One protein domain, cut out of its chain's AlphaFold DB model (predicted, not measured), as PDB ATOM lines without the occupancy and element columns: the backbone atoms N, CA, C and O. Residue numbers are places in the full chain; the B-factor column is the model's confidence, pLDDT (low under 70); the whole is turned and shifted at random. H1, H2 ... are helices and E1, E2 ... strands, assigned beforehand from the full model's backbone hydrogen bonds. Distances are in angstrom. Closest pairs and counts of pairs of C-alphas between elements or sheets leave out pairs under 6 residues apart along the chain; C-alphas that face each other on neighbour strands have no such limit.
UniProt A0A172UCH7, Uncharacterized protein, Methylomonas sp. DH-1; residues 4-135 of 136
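What this domain is: This is residues 4 to 135 of the 136 residues of an uncharacterized protein of Methylomonas sp. DH-1 (UniProt A0A172UCH7). A strongly twisted antiparallel sheet bends round from E6, E5 and E1 through E2 to E4, E7 and E3, like a loose barrel left open between E6 and E7. H2 packs over E4 at one end of it, with short H1 on H2. The printed part has 132 residues, with two named helices followed by seven strands in one branched sheet; the class is mixed. It is compact, with a radius of gyration of the C-alphas of 15.6 A, yet elongated, spanning 49 by 30 by 26 A.

Where its parts are: H1 is residues 7 to 11, from C-alpha 7 at (-87.810, 54.639, -45.823). H2 is residues 20 to 30, 15.0 A long. E1 is residues 35 to 42, 22.4 A; E2 is 46 to 55, 26.7 A; E3 is 61 to 63; E4 is 68 to 76, 26.8 A. E5 is residues 86 to 90, E6 is 95 to 101, 18.8 A, and E7 is 123 to 131, 26.2 A, ending at C-alpha 131 at (-92.296, 43.726, -40.124).

How they stand to each other: E1 and E2 form a hairpin, with N 36 and O 53 2.8 A apart. E5 lies on the other side of E1, with N 37 and O 88 at 2.9 A. Hairpin E5 and E6 has N 89 and O 96 at 2.9 A. E2 pairs with E4 through N 54 and O 74, 2.9 A. E4 has E2 and E3 on one side and E7 on the other, with N 63 and O 68 at 2.8 A in hairpin E3 and E4, and N 71 and O 128 at 3.1 A to E7. E5 and E7 are apart. H2 is on the sheet at a height of 9.1 A, over E4 and along the strands. H1 and H2 touch, their closest C-alphas, Leu 10 and Cys 26, 6.7 A apart. In both helices every O i to N i+4 pair is within hydrogen-bond range.

The domain as a whole: The C-alphas farthest apart, Gly 16 and Asp 81, are 49.6 A apart. The printed part has no cut. The link E6 to E7, residues 102 to 122, is long. Mean pLDDT of the printed part is 93.2, and no printed residue is under 70.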
ATOM      1  N   TYR A   4     -89.708  54.964 -37.800       95.38
ATOM      2  CA  TYR A   4     -88.909  54.505 -38.926       95.38
ATOM      3  C   TYR A   4     -88.461  55.716 -39.734       95.38
ATOM      4  O   TYR A   4     -89.274  56.580 -40.056       95.38
ATOM      5  N   HIS A   5     -87.178  55.761 -40.066       96.31
ATOM      6  CA  HIS A   5     -86.538  56.878 -40.752       96.31
ATOM      7  C   HIS A   5     -85.885  56.388 -42.040       96.31
ATOM      8  O   HIS A   5     -85.415  55.252 -42.100       96.31
ATOM      9  N   GLY A   6     -85.843  57.248 -43.060       94.19
ATOM     10  CA  GLY A   6     -85.135  56.970 -44.315       94.19
ATOM     11  C   GLY A   6     -85.795  55.933 -45.229       94.19
ATOM     12  O   GLY A   6     -85.167  55.474 -46.181       94.19
ATOM     13  N   LEU A   7     -87.062  55.579 -44.982       92.00
ATOM     14  CA  LEU A   7     -87.810  54.639 -45.823       92.00
ATOM     15  C   LEU A   7     -87.919  55.106 -47.276       92.00
ATOM     16  O   LEU A   7     -87.745  54.295 -48.180       92.00
ATOM     17  N   ASP A   8     -88.159  56.395 -47.510       91.19
ATOM     18  CA  ASP A   8     -88.286  56.935 -48.868       91.19
ATOM     19  C   ASP A   8     -86.970  56.825 -49.645       91.19
ATOM     20  O   ASP A   8     -86.967  56.395 -50.798       91.19
ATOM     21  N   ASN A   9     -85.840  57.091 -48.983       91.50
ATOM     22  CA  ASN A   9     -84.507  56.926 -49.569       91.50
ATOM     23  C   ASN A   9     -84.232  55.467 -49.943       91.50
ATOM     24  O   ASN A   9     -83.623  55.194 -50.973       91.50
ATOM     25  N   LEU A  10     -84.687  54.527 -49.114       90.25
ATOM     26  CA  LEU A  10     -84.510  53.100 -49.356       90.25
ATOM     27  C   LEU A  10     -85.430  52.603 -50.484       90.25
ATOM     28  O   LEU A  10     -85.001  51.837 -51.344       90.25
ATOM     29  N   ARG A  11     -86.671  53.101 -50.544       90.12
ATOM     30  CA  ARG A  11     -87.630  52.807 -51.623       90.12
ATOM     31  C   ARG A  11     -87.191  53.371 -52.971       90.12
ATOM     32  O   ARG A  11     -87.437  52.723 -53.984       90.12
ATOM     33  N   ALA A  12     -86.514  54.518 -52.996       90.56
ATOM     34  CA  ALA A  12     -85.985  55.118 -54.224       90.56
ATOM     35  C   ALA A  12     -84.950  54.229 -54.947       90.56
ATOM     36  O   ALA A  12     -84.703  54.415 -56.136       90.56
ATOM     37  N   LEU A  13     -84.372  53.240 -54.258       89.06
ATOM     38  CA  LEU A  13     -83.438  52.262 -54.833       89.06
ATOM     39  C   LEU A  13     -84.139  51.121 -55.562       89.06
ATOM     40  O   LEU A  13     -83.510  50.373 -56.310       89.06
ATOM     41  N   ILE A  14     -85.438  50.960 -55.328       90.88
ATOM     42  CA  ILE A  14     -86.210  49.884 -55.916       90.88
ATOM     43  C   ILE A  14     -86.605  50.295 -57.331       90.88
ATOM     44  O   ILE A  14     -87.496  51.114 -57.537       90.88
ATOM     45  N   ALA A  15     -85.973  49.676 -58.328       85.25
ATOM     46  CA  ALA A  15     -86.378  49.855 -59.714       85.25
ATOM     47  C   ALA A  15     -87.786  49.272 -59.962       85.25
ATOM     48  O   ALA A  15     -88.056  48.086 -59.699       85.25
ATOM     49  N   GLY A  16     -88.673  50.098 -60.525       85.94
ATOM     50  CA  GLY A  16     -90.047  49.734 -60.875       85.94
ATOM     51  C   GLY A  16     -90.992  49.678 -59.671       85.94
ATOM     52  O   GLY A  16     -90.810  50.379 -58.682       85.94
ATOM     53  N   ARG A  17     -92.041  48.848 -59.750       85.88
ATOM     54  CA  ARG A  17     -93.028  48.731 -58.664       85.88
ATOM     55  C   ARG A  17     -92.372  48.161 -57.393       85.88
ATOM     56  O   ARG A  17     -91.788  47.072 -57.477       85.88
ATOM     57  N   PRO A  18     -92.501  48.825 -56.228       85.56
ATOM     58  CA  PRO A  18     -91.985  48.300 -54.973       85.56
ATOM     59  C   PRO A  18     -92.767  47.052 -54.560       85.56
ATOM     60  O   PRO A  18     -93.998  47.050 -54.508       85.56
ATOM     61  N   THR A  19     -92.039  45.974 -54.283       91.50
ATOM     62  CA  THR A  19     -92.574  44.736 -53.708       91.50
ATOM     63  C   THR A  19     -91.912  44.488 -52.360       91.50
ATOM     64  O   THR A  19     -90.812  44.979 -52.106       91.50
ATOM     65  N   LEU A  20     -92.557  43.698 -51.497       92.31
ATOM     66  CA  LEU A  20     -91.992  43.361 -50.187       92.31
ATOM     67  C   LEU A  20     -90.647  42.635 -50.305       92.31
ATOM     68  O   LEU A  20     -89.754  42.908 -49.518       92.31
ATOM     69  N   THR A  21     -90.474  41.773 -51.311       92.81
ATOM     70  CA  THR A  21     -89.198  41.084 -51.561       92.81
ATOM     71  C   THR A  21     -88.083  42.066 -51.911       92.81
ATOM     72  O   THR A  21     -87.023  42.007 -51.301       92.81
ATOM     73  N   LYS A  22     -88.331  43.017 -52.821       93.75
ATOM     74  CA  LYS A  22     -87.329  44.036 -53.178       93.75
ATOM     75  C   LYS A  22     -87.011  44.954 -51.996       93.75
ATOM     76  O   LYS A  22     -85.859  45.311 -51.782       93.75
ATOM     77  N   LEU A  23     -88.021  45.301 -51.194       94.44
ATOM     78  CA  LEU A  23     -87.814  46.054 -49.957       94.44
ATOM     79  C   LEU A  23     -86.958  45.267 -48.951       94.44
ATOM     80  O   LEU A  23     -86.076  45.850 -48.326       94.44
ATOM     81  N   ALA A  24     -87.198  43.958 -48.814       95.56
ATOM     82  CA  ALA A  24     -86.398  43.078 -47.969       95.56
ATOM     83  C   ALA A  24     -84.932  43.064 -48.417       95.56
ATOM     84  O   ALA A  24     -84.051  43.254 -47.590       95.56
ATOM     85  N   GLU A  25     -84.674  42.896 -49.715       95.25
ATOM     86  CA  GLU A  25     -83.323  42.905 -50.291       95.25
ATOM     87  C   GLU A  25     -82.592  44.225 -50.012       95.25
ATOM     88  O   GLU A  25     -81.455  44.207 -49.537       95.25
ATOM     89  N   CYS A  26     -83.255  45.367 -50.225       95.81
ATOM     90  CA  CYS A  26     -82.682  46.675 -49.910       95.81
ATOM     91  C   CYS A  26     -82.396  46.836 -48.408       95.81
ATOM     92  O   CYS A  26     -81.330  47.328 -48.049       95.81
ATOM     93  N   LEU A  27     -83.302  46.398 -47.527       96.31
ATOM     94  CA  LEU A  27     -83.090  46.457 -46.075       96.31
ATOM     95  C   LEU A  27     -81.967  45.528 -45.604       96.31
ATOM     96  O   LEU A  27     -81.196  45.917 -44.735       96.31
ATOM     97  N   LEU A  28     -81.850  44.323 -46.167       97.19
ATOM     98  CA  LEU A  28     -80.756  43.399 -45.855       97.19
ATOM     99  C   LEU A  28     -79.395  43.992 -46.242       97.19
ATOM    100  O   LEU A  28     -78.423  43.820 -45.511       97.19
ATOM    101  N   ALA A  29     -79.317  44.683 -47.381       96.81
ATOM    102  CA  ALA A  29     -78.102  45.379 -47.786       96.81
ATOM    103  C   ALA A  29     -77.791  46.563 -46.854       96.81
ATOM    104  O   ALA A  29     -76.672  46.667 -46.364       96.81
ATOM    105  N   ASP A  30     -78.792  47.399 -46.560       97.19
ATOM    106  CA  ASP A  30     -78.655  48.596 -45.721       97.19
ATOM    107  C   ASP A  30     -78.244  48.281 -44.274       97.19
ATOM    108  O   ASP A  30     -77.465  49.010 -43.661       97.19
ATOM    109  N   LEU A  31     -78.760  47.175 -43.726       97.62
ATOM    110  CA  LEU A  31     -78.567  46.783 -42.330       97.62
ATOM    111  C   LEU A  31     -77.334  45.901 -42.090       97.62
ATOM    112  O   LEU A  31     -77.084  45.530 -40.942       97.62
ATOM    113  N   ARG A  32     -76.561  45.566 -43.130       96.69
ATOM    114  CA  ARG A  32     -75.399  44.666 -43.017       96.69
ATOM    115  C   ARG A  32     -74.361  45.155 -42.006       96.69
ATOM    116  O   ARG A  32     -73.839  44.350 -41.247       96.69
ATOM    117  N   ASP A  33     -74.140  46.465 -41.957       95.00
ATOM    118  CA  ASP A  33     -73.205  47.114 -41.031       95.00
ATOM    119  C   ASP A  33     -73.941  47.953 -39.976       95.00
ATOM    120  O   ASP A  33     -73.433  48.967 -39.484       95.00
ATOM    121  N   CYS A  34     -75.178  47.563 -39.646       97.69
ATOM    122  CA  CYS A  34     -75.995  48.342 -38.730       97.69
ATOM    123  C   CYS A  34     -75.402  48.410 -37.318       97.69
ATOM    124  O   CYS A  34     -74.726  47.500 -36.826       97.69
ATOM    125  N   ARG A  35     -75.720  49.511 -36.638       97.81
ATOM    126  CA  ARG A  35     -75.375  49.739 -35.235       97.81
ATOM    127  C   ARG A  35     -76.619  50.080 -34.443       97.81
ATOM    128  O   ARG A  35     -77.447  50.875 -34.886       97.81
ATOM    129  N   CYS A  36     -76.735  49.506 -33.255       98.12
ATOM    130  CA  CYS A  36     -77.735  49.904 -32.280       98.12
ATOM    131  C   CYS A  36     -77.060  50.635 -31.127       98.12
ATOM    132  O   CYS A  36     -76.247  50.060 -30.409       98.12
ATOM    133  N   THR A  37     -77.427  51.891 -30.920       98.19
ATOM    134  CA  THR A  37     -76.967  52.667 -29.771       98.19
ATOM    135  C   THR A  37     -78.089  52.779 -28.752       98.19
ATOM    136  O   THR A  37     -79.217  53.146 -29.102       98.19
ATOM    137  N   ILE A  38     -77.777  52.490 -27.491       97.62
ATOM    138  CA  ILE A  38     -78.681  52.661 -26.351       97.62
ATOM    139  C   ILE A  38     -78.292  53.944 -25.623       97.62
ATOM    140  O   ILE A  38     -77.117  54.165 -25.329       97.62
ATOM    141  N   TYR A  39     -79.286  54.768 -25.312       96.81
ATOM    142  CA  TYR A  39     -79.100  56.061 -24.672       96.81
ATOM    143  C   TYR A  39     -79.835  56.141 -23.341       96.81
ATOM    144  O   TYR A  39     -80.969  55.666 -23.209       96.81
ATOM    145  N   GLY A  40     -79.196  56.805 -22.386       95.25
ATOM    146  CA  GLY A  40     -79.802  57.277 -21.148       95.25
ATOM    147  C   GLY A  40     -79.804  58.801 -21.087       95.25
ATOM    148  O   GLY A  40     -79.557  59.476 -22.090       95.25
ATOM    149  N   CYS A  41     -80.080  59.330 -19.902       93.69
ATOM    150  CA  CYS A  41     -80.029  60.757 -19.612       93.69
ATOM    151  C   CYS A  41     -79.350  60.968 -18.259       93.69
ATOM    152  O   CYS A  41     -79.700  60.289 -17.291       93.69
ATOM    153  N   LEU A  42     -78.404  61.901 -18.207       88.00
ATOM    154  CA  LEU A  42     -77.852  62.446 -16.970       88.00
ATOM    155  C   LEU A  42     -78.351  63.887 -16.813       88.00
ATOM    156  O   LEU A  42     -78.323  64.664 -17.764       88.00
ATOM    157  N   GLY A  43     -78.844  64.237 -15.623       82.38
ATOM    158  CA  GLY A  43     -79.471  65.543 -15.397       82.38
ATOM    159  C   GLY A  43     -80.685  65.785 -16.302       82.38
ATOM    160  O   GLY A  43     -81.304  64.841 -16.798       82.38
ATOM    161  N   ASP A  44     -81.024  67.056 -16.510       76.19
ATOM    162  CA  ASP A  44     -82.299  67.419 -17.131       76.19
ATOM    163  C   ASP A  44     -82.355  67.202 -18.647       76.19
ATOM    164  O   ASP A  44     -83.464  67.163 -19.167       76.19
ATOM    165  N   ASN A  45     -81.229  67.038 -19.365       70.25
ATOM    166  CA  ASN A  45     -81.241  66.806 -20.824       70.25
ATOM    167  C   ASN A  45     -79.956  66.211 -21.439       70.25
ATOM    168  O   ASN A  45     -79.885  66.082 -22.668       70.25
ATOM    169  N   ASP A  46     -78.943  65.822 -20.658       85.31
ATOM    170  CA  ASP A  46     -77.700  65.326 -21.254       85.31
ATOM    171  C   ASP A  46     -77.857  63.863 -21.665       85.31
ATOM    172  O   ASP A  46     -77.709  62.921 -20.880       85.31
ATOM    173  N   ARG A  47     -78.184  63.668 -22.946       90.50
ATOM    174  CA  ARG A  47     -78.270  62.347 -23.561       90.50
ATOM    175  C   ARG A  47     -76.883  61.718 -23.624       90.50
ATOM    176  O   ARG A  47     -76.011  62.182 -24.353       90.50
ATOM    177  N   VAL A  48     -76.726  60.592 -22.940       95.25
ATOM    178  CA  VAL A  48     -75.466  59.841 -22.893       95.25
ATOM    179  C   VAL A  48     -75.598  58.478 -23.553       95.25
ATOM    180  O   VAL A  48     -76.662  57.857 -23.529       95.25
ATOM    181  N   VAL A  49     -74.505  58.009 -24.156       96.88
ATOM    182  CA  VAL A  49     -74.415  56.660 -24.724       96.88
ATOM    183  C   VAL A  49     -74.141  55.667 -23.600       96.88
ATOM    184  O   VAL A  49     -73.159  55.793 -22.873       96.88
ATOM    185  N   LEU A  50     -75.015  54.670 -23.481       97.00
ATOM    186  CA  LEU A  50     -74.907  53.601 -22.491       97.00
ATOM    187  C   LEU A  50     -74.345  52.309 -23.072       97.00
ATOM    188  O   LEU A  50     -73.648  51.584 -22.372       97.00
ATOM    189  N   ALA A  51     -74.638  52.014 -24.338       97.44
ATOM    190  CA  ALA A  51     -74.099  50.857 -25.040       97.44
ATOM    191  C   ALA A  51     -74.077  51.104 -26.549       97.44
ATOM    192  O   ALA A  51     -74.976  51.755 -27.093       97.44
ATOM    193  N   GLU A  52     -73.085  50.521 -27.214       96.94
ATOM    194  CA  GLU A  52     -73.023  50.410 -28.668       96.94
ATOM    195  C   GLU A  52     -72.998  48.933 -29.043       96.94
ATOM    196  O   GLU A  52     -72.121  48.184 -28.618       96.94
ATOM    197  N   LEU A  53     -73.995  48.515 -29.814       97.75
ATOM    198  CA  LEU A  53     -74.195  47.137 -30.227       97.75
ATOM    199  C   LEU A  53     -74.019  47.048 -31.740       97.75
ATOM    200  O   LEU A  53     -74.542  47.882 -32.484       97.75
ATOM    201  N   VAL A  54     -73.318  46.018 -32.186       98.06
ATOM    202  CA  VAL A  54     -73.099  45.707 -33.600       98.06
ATOM    203  C   VAL A  54     -73.876  44.459 -33.982       98.06
ATOM    204  O   VAL A  54     -74.233  43.662 -33.115       98.06
ATOM    205  N   LEU A  55     -74.158  44.303 -35.273       98.25
ATOM    206  CA  LEU A  55     -74.809  43.111 -35.805       98.25
ATOM    207  C   LEU A  55     -74.025  41.840 -35.437       98.25
ATOM    208  O   LEU A  55     -72.817  41.757 -35.657       98.25
ATOM    209  N   GLU A  56     -74.716  40.842 -34.885       97.12
ATOM    210  CA  GLU A  56     -74.145  39.510 -34.686       97.12
ATOM    211  C   GLU A  56     -74.070  38.776 -36.031       97.12
ATOM    212  O   GLU A  56     -75.009  38.837 -36.835       97.12
ATOM    213  N   ALA A  57     -72.958  38.072 -36.263       93.81
ATOM    214  CA  ALA A  57     -72.740  37.290 -37.477       93.81
ATOM    215  C   ALA A  57     -73.914  36.335 -37.742       93.81
ATOM    216  O   ALA A  57     -74.481  35.759 -36.813       93.81
ATOM    217  N   ASP A  58     -74.295  36.217 -39.015       93.12
ATOM    218  CA  ASP A  58     -75.365  35.338 -39.506       93.12
ATOM    219  C   ASP A  58     -76.759  35.564 -38.885       93.12
ATOM    220  O   ASP A  58     -77.672  34.763 -39.089       93.12
ATOM    221  N   SER A  59     -76.972  36.667 -38.156       96.69
ATOM    222  CA  SER A  59     -78.263  36.948 -37.512       96.69
ATOM    223  C   SER A  59     -79.255  37.703 -38.401       96.69
ATOM    224  O   SER A  59     -80.457  37.638 -38.145       96.69
ATOM    225  N   LEU A  60     -78.774  38.412 -39.432       98.06
ATOM    226  CA  LEU A  60     -79.591  39.231 -40.331       98.06
ATOM    227  C   LEU A  60     -80.268  38.365 -41.399       98.06
ATOM    228  O   LEU A  60     -79.645  37.959 -42.379       98.06
ATOM    229  N   LEU A  61     -81.559  38.101 -41.214       97.25
ATOM    230  CA  LEU A  61     -82.324  37.151 -42.014       97.25
ATOM    231  C   LEU A  61     -83.663  37.747 -42.447       97.25
ATOM    232  O   LEU A  61     -84.329  38.451 -41.690       97.25
ATOM    233  N   TYR A  62     -84.095  37.416 -43.664       97.06
ATOM    234  CA  TYR A  62     -85.455  37.696 -44.115       97.06
ATOM    235  C   TYR A  62     -86.342  36.477 -43.886       97.06
ATOM    236  O   TYR A  62     -86.167  35.455 -44.553       97.06
ATOM    237  N   GLU A  63     -87.315  36.605 -42.981       96.12
ATOM    238  CA  GLU A  63     -88.320  35.573 -42.786       96.12
ATOM    239  C   GLU A  63     -89.469  35.742 -43.791       96.12
ATOM    240  O   GLU A  63     -90.230  36.718 -43.747       96.12
ATOM    241  N   ARG A  64     -89.591  34.787 -44.716       92.69
ATOM    242  CA  ARG A  64     -90.472  34.889 -45.888       92.69
ATOM    243  C   ARG A  64     -91.943  34.698 -45.541       92.69
ATOM    244  O   ARG A  64     -92.781  35.367 -46.146       92.69
ATOM    245  N   CYS A  65     -92.266  33.813 -44.598       92.38
ATOM    246  CA  CYS A  65     -93.654  33.516 -44.247       92.38
ATOM    247  C   CYS A  65     -94.280  34.693 -43.494       92.38
ATOM    248  O   CYS A  65     -95.376  35.147 -43.825       92.38
ATOM    249  N   GLU A  66     -93.552  35.236 -42.518       93.31
ATOM    250  CA  GLU A  66     -94.010  36.384 -41.730       93.31
ATOM    251  C   GLU A  66     -93.726  37.744 -42.388       93.31
ATOM    252  O   GLU A  66     -94.234  38.770 -41.930       93.31
ATOM    253  N   GLN A  67     -92.965  37.760 -43.488       94.69
ATOM    254  CA  GLN A  67     -92.567  38.963 -44.224       94.69
ATOM    255  C   GLN A  67     -91.902  39.996 -43.299       94.69
ATOM    256  O   GLN A  67     -92.325  41.155 -43.214       94.69
ATOM    257  N   ARG A  68     -90.865  39.562 -42.575       96.56
ATOM    258  CA  ARG A  68     -90.117  40.395 -41.622       96.56
ATOM    259  C   ARG A  68     -88.614  40.200 -41.746       96.56
ATOM    260  O   ARG A  68     -88.164  39.128 -42.132       96.56
ATOM    261  N   ILE A  69     -87.850  41.219 -41.375       97.56
ATOM    262  CA  ILE A  69     -86.408  41.092 -41.152       97.56
ATOM    263  C   ILE A  69     -86.176  40.792 -39.675       97.56
ATOM    264  O   ILE A  69     -86.657  41.534 -38.814       97.56
ATOM    265  N   ASP A  70     -85.425  39.736 -39.401       97.75
ATOM    266  CA  ASP A  70     -84.923  39.397 -38.077       97.75
ATOM    267  C   ASP A  70     -83.427  39.711 -38.026       97.75
ATOM    268  O   ASP A  70     -82.712  39.480 -38.997       97.75
ATOM    269  N   LEU A  71     -82.962  40.269 -36.909       97.94
ATOM    270  CA  LEU A  71     -81.539  40.503 -36.655       97.94
ATOM    271  C   LEU A  71     -81.253  40.547 -35.158       97.94
ATOM    272  O   LEU A  71     -82.130  40.906 -34.366       97.94
ATOM    273  N   SER A  72     -80.020  40.228 -34.779       97.44
ATOM    274  CA  SER A  72     -79.535  40.349 -33.405       97.44
ATOM    275  C   SER A  72     -78.325  41.268 -33.364       97.44
ATOM    276  O   SER A  72     -77.469  41.229 -34.242       97.44
ATOM    277  N   VAL A  73     -78.261  42.117 -32.344       97.69
ATOM    278  CA  VAL A  73     -77.119  42.996 -32.092       97.69
ATOM    279  C   VAL A  73     -76.570  42.750 -30.696       97.69
ATOM    280  O   VAL A  73     -77.334  42.520 -29.753       97.69
ATOM    281  N   ALA A  74     -75.253  42.841 -30.559       97.88
ATOM    282  CA  ALA A  74     -74.552  42.653 -29.301       97.88
ATOM    283  C   ALA A  74     -73.393  43.638 -29.145       97.88
ATOM    284  O   ALA A  74     -72.801  44.086 -30.125       97.88
ATOM    285  N   GLY A  75     -73.061  43.975 -27.905       97.50
ATOM    286  CA  GLY A  75     -71.938  44.858 -27.607       97.50
ATOM    287  C   GLY A  75     -71.857  45.243 -26.133       97.50
ATOM    288  O   GLY A  75     -72.760  44.914 -25.356       97.50
ATOM    289  N   PRO A  76     -70.759  45.896 -25.728       97.00
ATOM    290  CA  PRO A  76     -70.509  46.209 -24.333       97.00
ATOM    291  C   PRO A  76     -71.423  47.325 -23.823       97.00
ATOM    292  O   PRO A  76     -71.688  48.320 -24.506       97.00
ATOM    293  N   ILE A  77     -71.845  47.188 -22.570       97.19
ATOM    294  CA  ILE A  77     -72.371  48.295 -21.781       97.19
ATOM    295  C   ILE A  77     -71.186  49.183 -21.400       97.19
ATOM    296  O   ILE A  77     -70.262  48.752 -20.715       97.19
ATOM    297  N   LEU A  78     -71.205  50.430 -21.854       96.62
ATOM    298  CA  LEU A  78     -70.128  51.395 -21.647       96.62
ATOM    299  C   LEU A  78     -70.221  52.067 -20.275       96.62
ATOM    300  O   LEU A  78     -69.199  52.445 -19.707       96.62
ATOM    301  N   ARG A  79     -71.441  52.249 -19.755       94.00
ATOM    302  CA  ARG A  79     -71.712  52.979 -18.508       94.00
ATOM    303  C   ARG A  79     -72.950  52.438 -17.794       94.00
ATOM    304  O   ARG A  79     -73.821  51.830 -18.413       94.00
ATOM    305  N   ASN A  80     -73.039  52.691 -16.491       92.44
ATOM    306  CA  ASN A  80     -74.131  52.243 -15.619       92.44
ATOM    307  C   ASN A  80     -74.637  53.327 -14.649       92.44
ATOM    308  O   ASN A  80     -75.324  53.023 -13.679       92.44
ATOM    309  N   ASP A  81     -74.293  54.583 -14.904       91.56
ATOM    310  CA  ASP A  81     -74.632  55.742 -14.078       91.56
ATOM    311  C   ASP A  81     -76.033  56.312 -14.355       91.56
ATOM    312  O   ASP A  81     -76.511  57.166 -13.612       91.56
ATOM    313  N   CYS A  82     -76.732  55.813 -15.378       91.88
ATOM    314  CA  CYS A  82     -78.150  56.089 -15.595       91.88
ATOM    315  C   CYS A  82     -78.874  54.927 -16.289       91.88
ATOM    316  O   CYS A  82     -78.268  53.976 -16.789       91.88
ATOM    317  N   VAL A  83     -80.204  55.012 -16.334       91.81
ATOM    318  CA  VAL A  83     -81.056  53.980 -16.936       91.81
ATOM    319  C   VAL A  83     -81.187  54.146 -18.458       91.81
ATOM    320  O   VAL A  83     -81.198  55.275 -18.954       91.81
ATOM    321  N   PRO A  84     -81.355  53.049 -19.220       94.81
ATOM    322  CA  PRO A  84     -81.726  53.114 -20.630       94.81
ATOM    323  C   PRO A  84     -83.110  53.729 -20.833       94.81
ATOM    324  O   PRO A  84     -84.074  53.309 -20.190       94.81
ATOM    325  N   LEU A  85     -83.217  54.666 -21.775       94.44
ATOM    326  CA  LEU A  85     -84.456  55.387 -22.082       94.44
ATOM    327  C   LEU A  85     -84.842  55.299 -23.557       94.44
ATOM    328  O   LEU A  85     -86.016  55.113 -23.883       94.44
ATOM    329  N   THR A  86     -83.874  55.429 -24.465       95.94
ATOM    330  CA  THR A  86     -84.122  55.378 -25.912       95.94
ATOM    331  C   THR A  86     -83.056  54.576 -26.641       95.94
ATOM    332  O   THR A  86     -81.949  54.386 -26.142       95.94
ATOM    333  N   PHE A  87     -83.389  54.102 -27.837       97.19
ATOM    334  CA  PHE A  87     -82.451  53.411 -28.713       97.19
ATOM    335  C   PHE A  87     -82.491  53.993 -30.125       97.19
ATOM    336  O   PHE A  87     -83.485  54.600 -30.540       97.19
ATOM    337  N   ARG A  88     -81.416  53.755 -30.877       97.81
ATOM    338  CA  ARG A  88     -81.355  53.969 -32.322       97.81
ATOM    339  C   ARG A  88     -80.654  52.790 -32.980       97.81
ATOM    340  O   ARG A  88     -79.453  52.648 -32.789       97.81
ATOM    341  N   LEU A  89     -81.384  51.998 -33.761       98.19
ATOM    342  CA  LEU A  89     -80.818  51.041 -34.715       98.19
ATOM    343  C   LEU A  89     -80.668  51.762 -36.056       98.19
ATOM    344  O   LEU A  89     -81.664  52.264 -36.566       98.19
ATOM    345  N   ALA A  90     -79.469  51.845 -36.617       98.12
ATOM    346  CA  ALA A  90     -79.219  52.534 -37.880       98.12
ATOM    347  C   ALA A  90     -78.360  51.673 -38.808       98.12
ATOM    348  O   ALA A  90     -77.304  51.202 -38.388       98.12
ATOM    349  N   GLY A  91     -78.835  51.480 -40.038       97.00
ATOM    350  CA  GLY A  91     -78.030  51.063 -41.184       97.00
ATOM    351  C   GLY A  91     -77.481  52.280 -41.930       97.00
ATOM    352  O   GLY A  91     -77.328  53.358 -41.344       97.00
ATOM    353  N   GLU A  92     -77.198  52.118 -43.220       96.31
ATOM    354  CA  GLU A  92     -76.675  53.196 -44.070       96.31
ATOM    355  C   GLU A  92     -77.698  54.332 -44.260       96.31
ATOM    356  O   GLU A  92     -77.373  55.511 -44.113       96.31
ATOM    357  N   ARG A  93     -78.950  53.991 -44.576       95.44
ATOM    358  CA  ARG A  93     -80.013  54.941 -44.948       95.44
ATOM    359  C   ARG A  93     -81.236  54.787 -44.069       95.44
ATOM    360  O   ARG A  93     -81.937  55.771 -43.836       95.44
ATOM    361  N   PHE A  94     -81.500  53.581 -43.579       96.31
ATOM    362  CA  PHE A  94     -82.648  53.294 -42.738       96.31
ATOM    363  C   PHE A  94     -82.284  53.320 -41.254       96.31
ATOM    364  O   PHE A  94     -81.228  52.852 -40.825       96.31
ATOM    365  N   ALA A  95     -83.190  53.853 -40.437       97.62
ATOM    366  CA  ALA A  95     -83.038  53.805 -38.990       97.62
ATOM    367  C   ALA A  95     -84.366  53.597 -38.265       97.62
ATOM    368  O   ALA A  95     -85.435  53.989 -38.733       97.62
ATOM    369  N   ILE A  96     -84.275  53.025 -37.070       97.38
ATOM    370  CA  ILE A  96     -85.371  52.854 -36.126       97.38
ATOM    371  C   ILE A  96     -84.988  53.545 -34.828       97.38
ATOM    372  O   ILE A  96     -83.946  53.241 -34.249       97.38
ATOM    373  N   THR A  97     -85.850  54.429 -34.337       97.62
ATOM    374  CA  THR A  97     -85.737  54.986 -32.984       97.62
ATOM    375  C   THR A  97     -86.953  54.624 -32.146       97.62
ATOM    376  O   THR A  97     -88.034  54.328 -32.661       97.62
ATOM    377  N   GLY A  98     -86.791  54.632 -30.829       95.88
ATOM    378  CA  GLY A  98     -87.905  54.412 -29.917       95.88
ATOM    379  C   GLY A  98     -87.480  54.425 -28.462       95.88
ATOM    380  O   GLY A  98     -86.297  54.562 -28.142       95.88
ATOM    381  N   ARG A  99     -88.462  54.265 -27.575       95.31
ATOM    382  CA  ARG A  99     -88.216  54.136 -26.136       95.31
ATOM    383  C   ARG A  99     -87.794  52.715 -25.794       95.31
ATOM    384  O   ARG A  99     -88.420  51.758 -26.254       95.31
ATOM    385  N   CYS A 100     -86.795  52.563 -24.942       94.88
ATOM    386  CA  CYS A 100     -86.392  51.270 -24.408       94.88
ATOM    387  C   CYS A 100     -86.382  51.285 -22.884       94.88
ATOM    388  O   CYS A 100     -86.335  52.339 -22.263       94.88
ATOM    389  N   SER A 101     -86.421  50.103 -22.281       93.50
ATOM    390  CA  SER A 101     -86.209  49.947 -20.846       93.50
ATOM    391  C   SER A 101     -85.647  48.560 -20.559       93.50
ATOM    392  O   SER A 101     -86.052  47.590 -21.204       93.50
ATOM    393  N   ALA A 102     -84.738  48.477 -19.589       91.38
ATOM    394  CA  ALA A 102     -84.274  47.214 -19.014       91.38
ATOM    395  C   ALA A 102     -85.174  46.731 -17.861       91.38
ATOM    396  O   ALA A 102     -85.072  45.586 -17.434       91.38
ATOM    397  N   LEU A 103     -86.084  47.578 -17.365       87.50
ATOM    398  CA  LEU A 103     -86.993  47.210 -16.286       87.50
ATOM    399  C   LEU A 103     -88.166  46.381 -16.832       87.50
ATOM    400  O   LEU A 103     -88.819  46.792 -17.808       87.50
ATOM    401  N   PRO A 104     -88.484  45.237 -16.204       80.19
ATOM    402  CA  PRO A 104     -89.664  44.472 -16.568       80.19
ATOM    403  C   PRO A 104     -90.930  45.300 -16.279       80.19
ATOM    404  O   PRO A 104     -90.933  46.222 -15.474       80.19
ATOM    405  N   HIS A 105     -92.015  45.017 -17.004       79.62
ATOM    406  CA  HIS A 105     -93.346  45.627 -16.797       79.62
ATOM    407  C   HIS A 105     -93.510  47.163 -16.936       79.62
ATOM    408  O   HIS A 105     -94.613  47.662 -16.737       79.62
ATOM    409  N   VAL A 106     -92.497  47.922 -17.371       81.06
ATOM    410  CA  VAL A 106     -92.673  49.332 -17.783       81.06
ATOM    411  C   VAL A 106     -93.612  49.461 -18.987       81.06
ATOM    412  O   VAL A 106     -93.368  48.892 -20.057       81.06
ATOM    413  N   CYS A 107     -94.675  50.248 -18.824       74.50
ATOM    414  CA  CYS A 107     -95.641  50.536 -19.876       74.50
ATOM    415  C   CYS A 107     -95.073  51.504 -20.932       74.50
ATOM    416  O   CYS A 107     -94.220  52.347 -20.666       74.50
ATOM    417  N   GLY A 108     -95.531  51.367 -22.179       78.38
ATOM    418  CA  GLY A 108     -95.203  52.302 -23.262       78.38
ATOM    419  C   GLY A 108     -93.795  52.189 -23.867       78.38
ATOM    420  O   GLY A 108     -93.483  52.957 -24.782       78.38
ATOM    421  N   ARG A 109     -92.947  51.256 -23.424       83.88
ATOM    422  CA  ARG A 109     -91.663  50.983 -24.094       83.88
ATOM    423  C   ARG A 109     -91.885  50.355 -25.474       83.88
ATOM    424  O   ARG A 109     -92.768  49.522 -25.654       83.88
ATOM    425  N   ASP A 110     -91.044  50.727 -26.429       90.06
ATOM    426  CA  ASP A 110     -91.033  50.152 -27.778       90.06
ATOM    427  C   ASP A 110     -90.121  48.919 -27.884       90.06
ATOM    428  O   ASP A 110     -90.275  48.091 -28.794       90.06
ATOM    429  N   LEU A 111     -89.169  48.828 -26.950       91.75
ATOM    430  CA  LEU A 111     -88.154  47.791 -26.847       91.75
ATOM    431  C   LEU A 111     -87.927  47.420 -25.376       91.75
ATOM    432  O   LEU A 111     -87.683  48.285 -24.533       91.75
ATOM    433  N   TYR A 112     -88.008  46.129 -25.066       93.19
ATOM    434  CA  TYR A 112     -87.575  45.593 -23.778       93.19
ATOM    435  C   TYR A 112     -86.153  45.056 -23.920       93.19
ATOM    436  O   TYR A 112     -85.929  44.164 -24.736       93.19
ATOM    437  N   LEU A 113     -85.224  45.591 -23.130       92.12
ATOM    438  CA  LEU A 113     -83.816  45.206 -23.147       92.12
ATOM    439  C   LEU A 113     -83.587  43.979 -22.255       92.12
ATOM    440  O   LEU A 113     -82.954  44.067 -21.207       92.12
ATOM    441  N   SER A 114     -84.127  42.827 -22.654       85.75
ATOM    442  CA  SER A 114     -84.096  41.606 -21.835       85.75
ATOM    443  C   SER A 114     -82.685  41.084 -21.542       85.75
ATOM    444  O   SER A 114     -82.498  40.368 -20.567       85.75
ATOM    445  N   GLY A 115     -81.707  41.415 -22.390       85.44
ATOM    446  CA  GLY A 115     -80.302  41.029 -22.234       85.44
ATOM    447  C   GLY A 115     -79.409  42.112 -21.625       85.44
ATOM    448  O   GLY A 115     -78.199  42.030 -21.793       85.44
ATOM    449  N   TYR A 116     -79.966  43.154 -20.999       92.00
ATOM    450  CA  TYR A 116     -79.194  44.281 -20.468       92.00
ATOM    451  C   TYR A 116     -79.027  44.169 -18.950       92.00
ATOM    452  O   TYR A 116     -79.985  44.359 -18.203       92.00
ATOM    453  N   SER A 117     -77.810  43.877 -18.484       93.00
ATOM    454  CA  SER A 117     -77.527  43.653 -17.056       93.00
ATOM    455  C   SER A 117     -77.410  44.936 -16.230       93.00
ATOM    456  O   SER A 117     -77.511  44.891 -15.005       93.00
ATOM    457  N   GLY A 118     -77.162  46.079 -16.878       91.31
ATOM    458  CA  GLY A 118     -76.882  47.341 -16.194       91.31
ATOM    459  C   GLY A 118     -75.492  47.424 -15.563       91.31
ATOM    460  O   GLY A 118     -75.248  48.340 -14.786       91.31
ATOM    461  N   ARG A 119     -74.573  46.505 -15.876       94.75
ATOM    462  CA  ARG A 119     -73.181  46.560 -15.405       94.75
ATOM    463  C   ARG A 119     -72.261  46.947 -16.554       94.75
ATOM    464  O   ARG A 119     -72.309  46.327 -17.610       94.75
ATOM    465  N   ALA A 120     -71.430  47.967 -16.349       95.81
ATOM    466  CA  ALA A 120     -70.436  48.353 -17.343       95.81
ATOM    467  C   ALA A 120     -69.453  47.195 -17.596       95.81
ATOM    468  O   ALA A 120     -69.031  46.524 -16.656       95.81
ATOM    469  N   GLY A 121     -69.115  46.959 -18.863       94.56
ATOM    470  CA  GLY A 121     -68.283  45.843 -19.319       94.56
ATOM    471  C   GLY A 121     -69.054  44.579 -19.714       94.56
ATOM    472  O   GLY A 121     -68.546  43.805 -20.523       94.56
ATOM    473  N   ASP A 122     -70.284  44.381 -19.227       96.38
ATOM    474  CA  ASP A 122     -71.111  43.245 -19.649       96.38
ATOM    475  C   ASP A 122     -71.580  43.405 -21.102       96.38
ATOM    476  O   ASP A 122     -71.745  44.516 -21.614       96.38
ATOM    477  N   ILE A 123     -71.857  42.278 -21.764       96.94
ATOM    478  CA  ILE A 123     -72.388  42.261 -23.130       96.94
ATOM    479  C   ILE A 123     -73.913  42.327 -23.099       96.94
ATOM    480  O   ILE A 123     -74.581  41.366 -22.712       96.94
ATOM    481  N   ALA A 124     -74.465  43.438 -23.583       96.50
ATOM    482  CA  ALA A 124     -75.881  43.542 -23.884       96.50
ATOM    483  C   ALA A 124     -76.182  42.870 -25.228       96.50
ATOM    484  O   ALA A 124     -75.417  43.000 -26.184       96.50
ATOM    485  N   ARG A 125     -77.317  42.169 -25.309       96.31
ATOM    486  CA  ARG A 125     -77.840  41.592 -26.557       96.31
ATOM    487  C   ARG A 125     -79.281  41.999 -26.784       96.31
ATOM    488  O   ARG A 125     -80.077  42.026 -25.842       96.31
ATOM    489  N   GLN A 126     -79.623  42.265 -28.038       95.94
ATOM    490  CA  GLN A 126     -80.974  42.627 -28.432       95.94
ATOM    491  C   GLN A 126     -81.341  42.027 -29.785       95.94
ATOM    492  O   GLN A 126     -80.655  42.249 -30.778       95.94
ATOM    493  N   ARG A 127     -82.491  41.354 -29.840       95.75
ATOM    494  CA  ARG A 127     -83.112  40.925 -31.095       95.75
ATOM    495  C   ARG A 127     -84.106  41.971 -31.589       95.75
ATOM    496  O   ARG A 127     -84.897  42.501 -30.802       95.75
ATOM    497  N   PHE A 128     -84.104  42.224 -32.890       95.94
ATOM    498  CA  PHE A 128     -85.096  43.028 -33.590       95.94
ATOM    499  C   PHE A 128     -85.883  42.162 -34.568       95.94
ATOM    500  O   PHE A 128     -85.360  41.232 -35.175       95.94
ATOM    501  N   GLN A 129     -87.161  42.504 -34.698       95.69
ATOM    502  CA  GLN A 129     -88.076  41.967 -35.697       95.69
ATOM    503  C   GLN A 129     -88.739  43.162 -36.375       95.69
ATOM    504  O   GLN A 129     -89.427  43.958 -35.718       95.69
ATOM    505  N   ILE A 130     -88.481  43.321 -37.669       95.62
ATOM    506  CA  ILE A 130     -88.891  44.468 -38.475       95.62
ATOM    507  C   ILE A 130     -89.936  43.982 -39.489       95.62
ATOM    508  O   ILE A 130     -89.576  43.383 -40.502       95.62
ATOM    509  N   PRO A 131     -91.239  44.195 -39.233       94.44
ATOM    510  CA  PRO A 131     -92.296  43.726 -40.124       94.44
ATOM    511  C   PRO A 131     -92.360  44.582 -41.395       94.44
ATOM    512  O   PRO A 131     -92.679  45.770 -41.322       94.44
ATOM    513  N   LEU A 132     -92.142  43.982 -42.567       93.25
ATOM    514  CA  LEU A 132     -92.078  44.715 -43.839       93.25
ATOM    515  C   LEU A 132     -93.428  45.296 -44.262       93.25
ATOM    516  O   LEU A 132     -93.478  46.362 -44.863       93.25
ATOM    517  N   LYS A 133     -94.536  44.642 -43.890       89.94
ATOM    518  CA  LYS A 133     -95.899  45.120 -44.182       89.94
ATOM    519  C   LYS A 133     -96.200  46.505 -43.602       89.94
ATOM    520  O   LYS A 133     -97.108  47.168 -44.078       89.94
ATOM    521  N   ARG A 134     -95.478  46.926 -42.557       85.94
ATOM    522  CA  ARG A 134     -95.632  48.258 -41.944       85.94
ATOM    523  C   ARG A 134     -94.755  49.323 -42.602       85.94
ATOM    524  O   ARG A 134     -94.822  50.480 -42.206       85.94
ATOM    525  N   LEU A 135     -93.900  48.913 -43.535       84.75
ATOM    526  CA  LEU A 135     -92.894  49.742 -44.192       84.75
ATOM    527  C   LEU A 135     -93.180  49.932 -45.683       84.75
ATOM    528  O   LEU A 135     -92.344  50.514 -46.375       84.75
TER     529      LEU A 135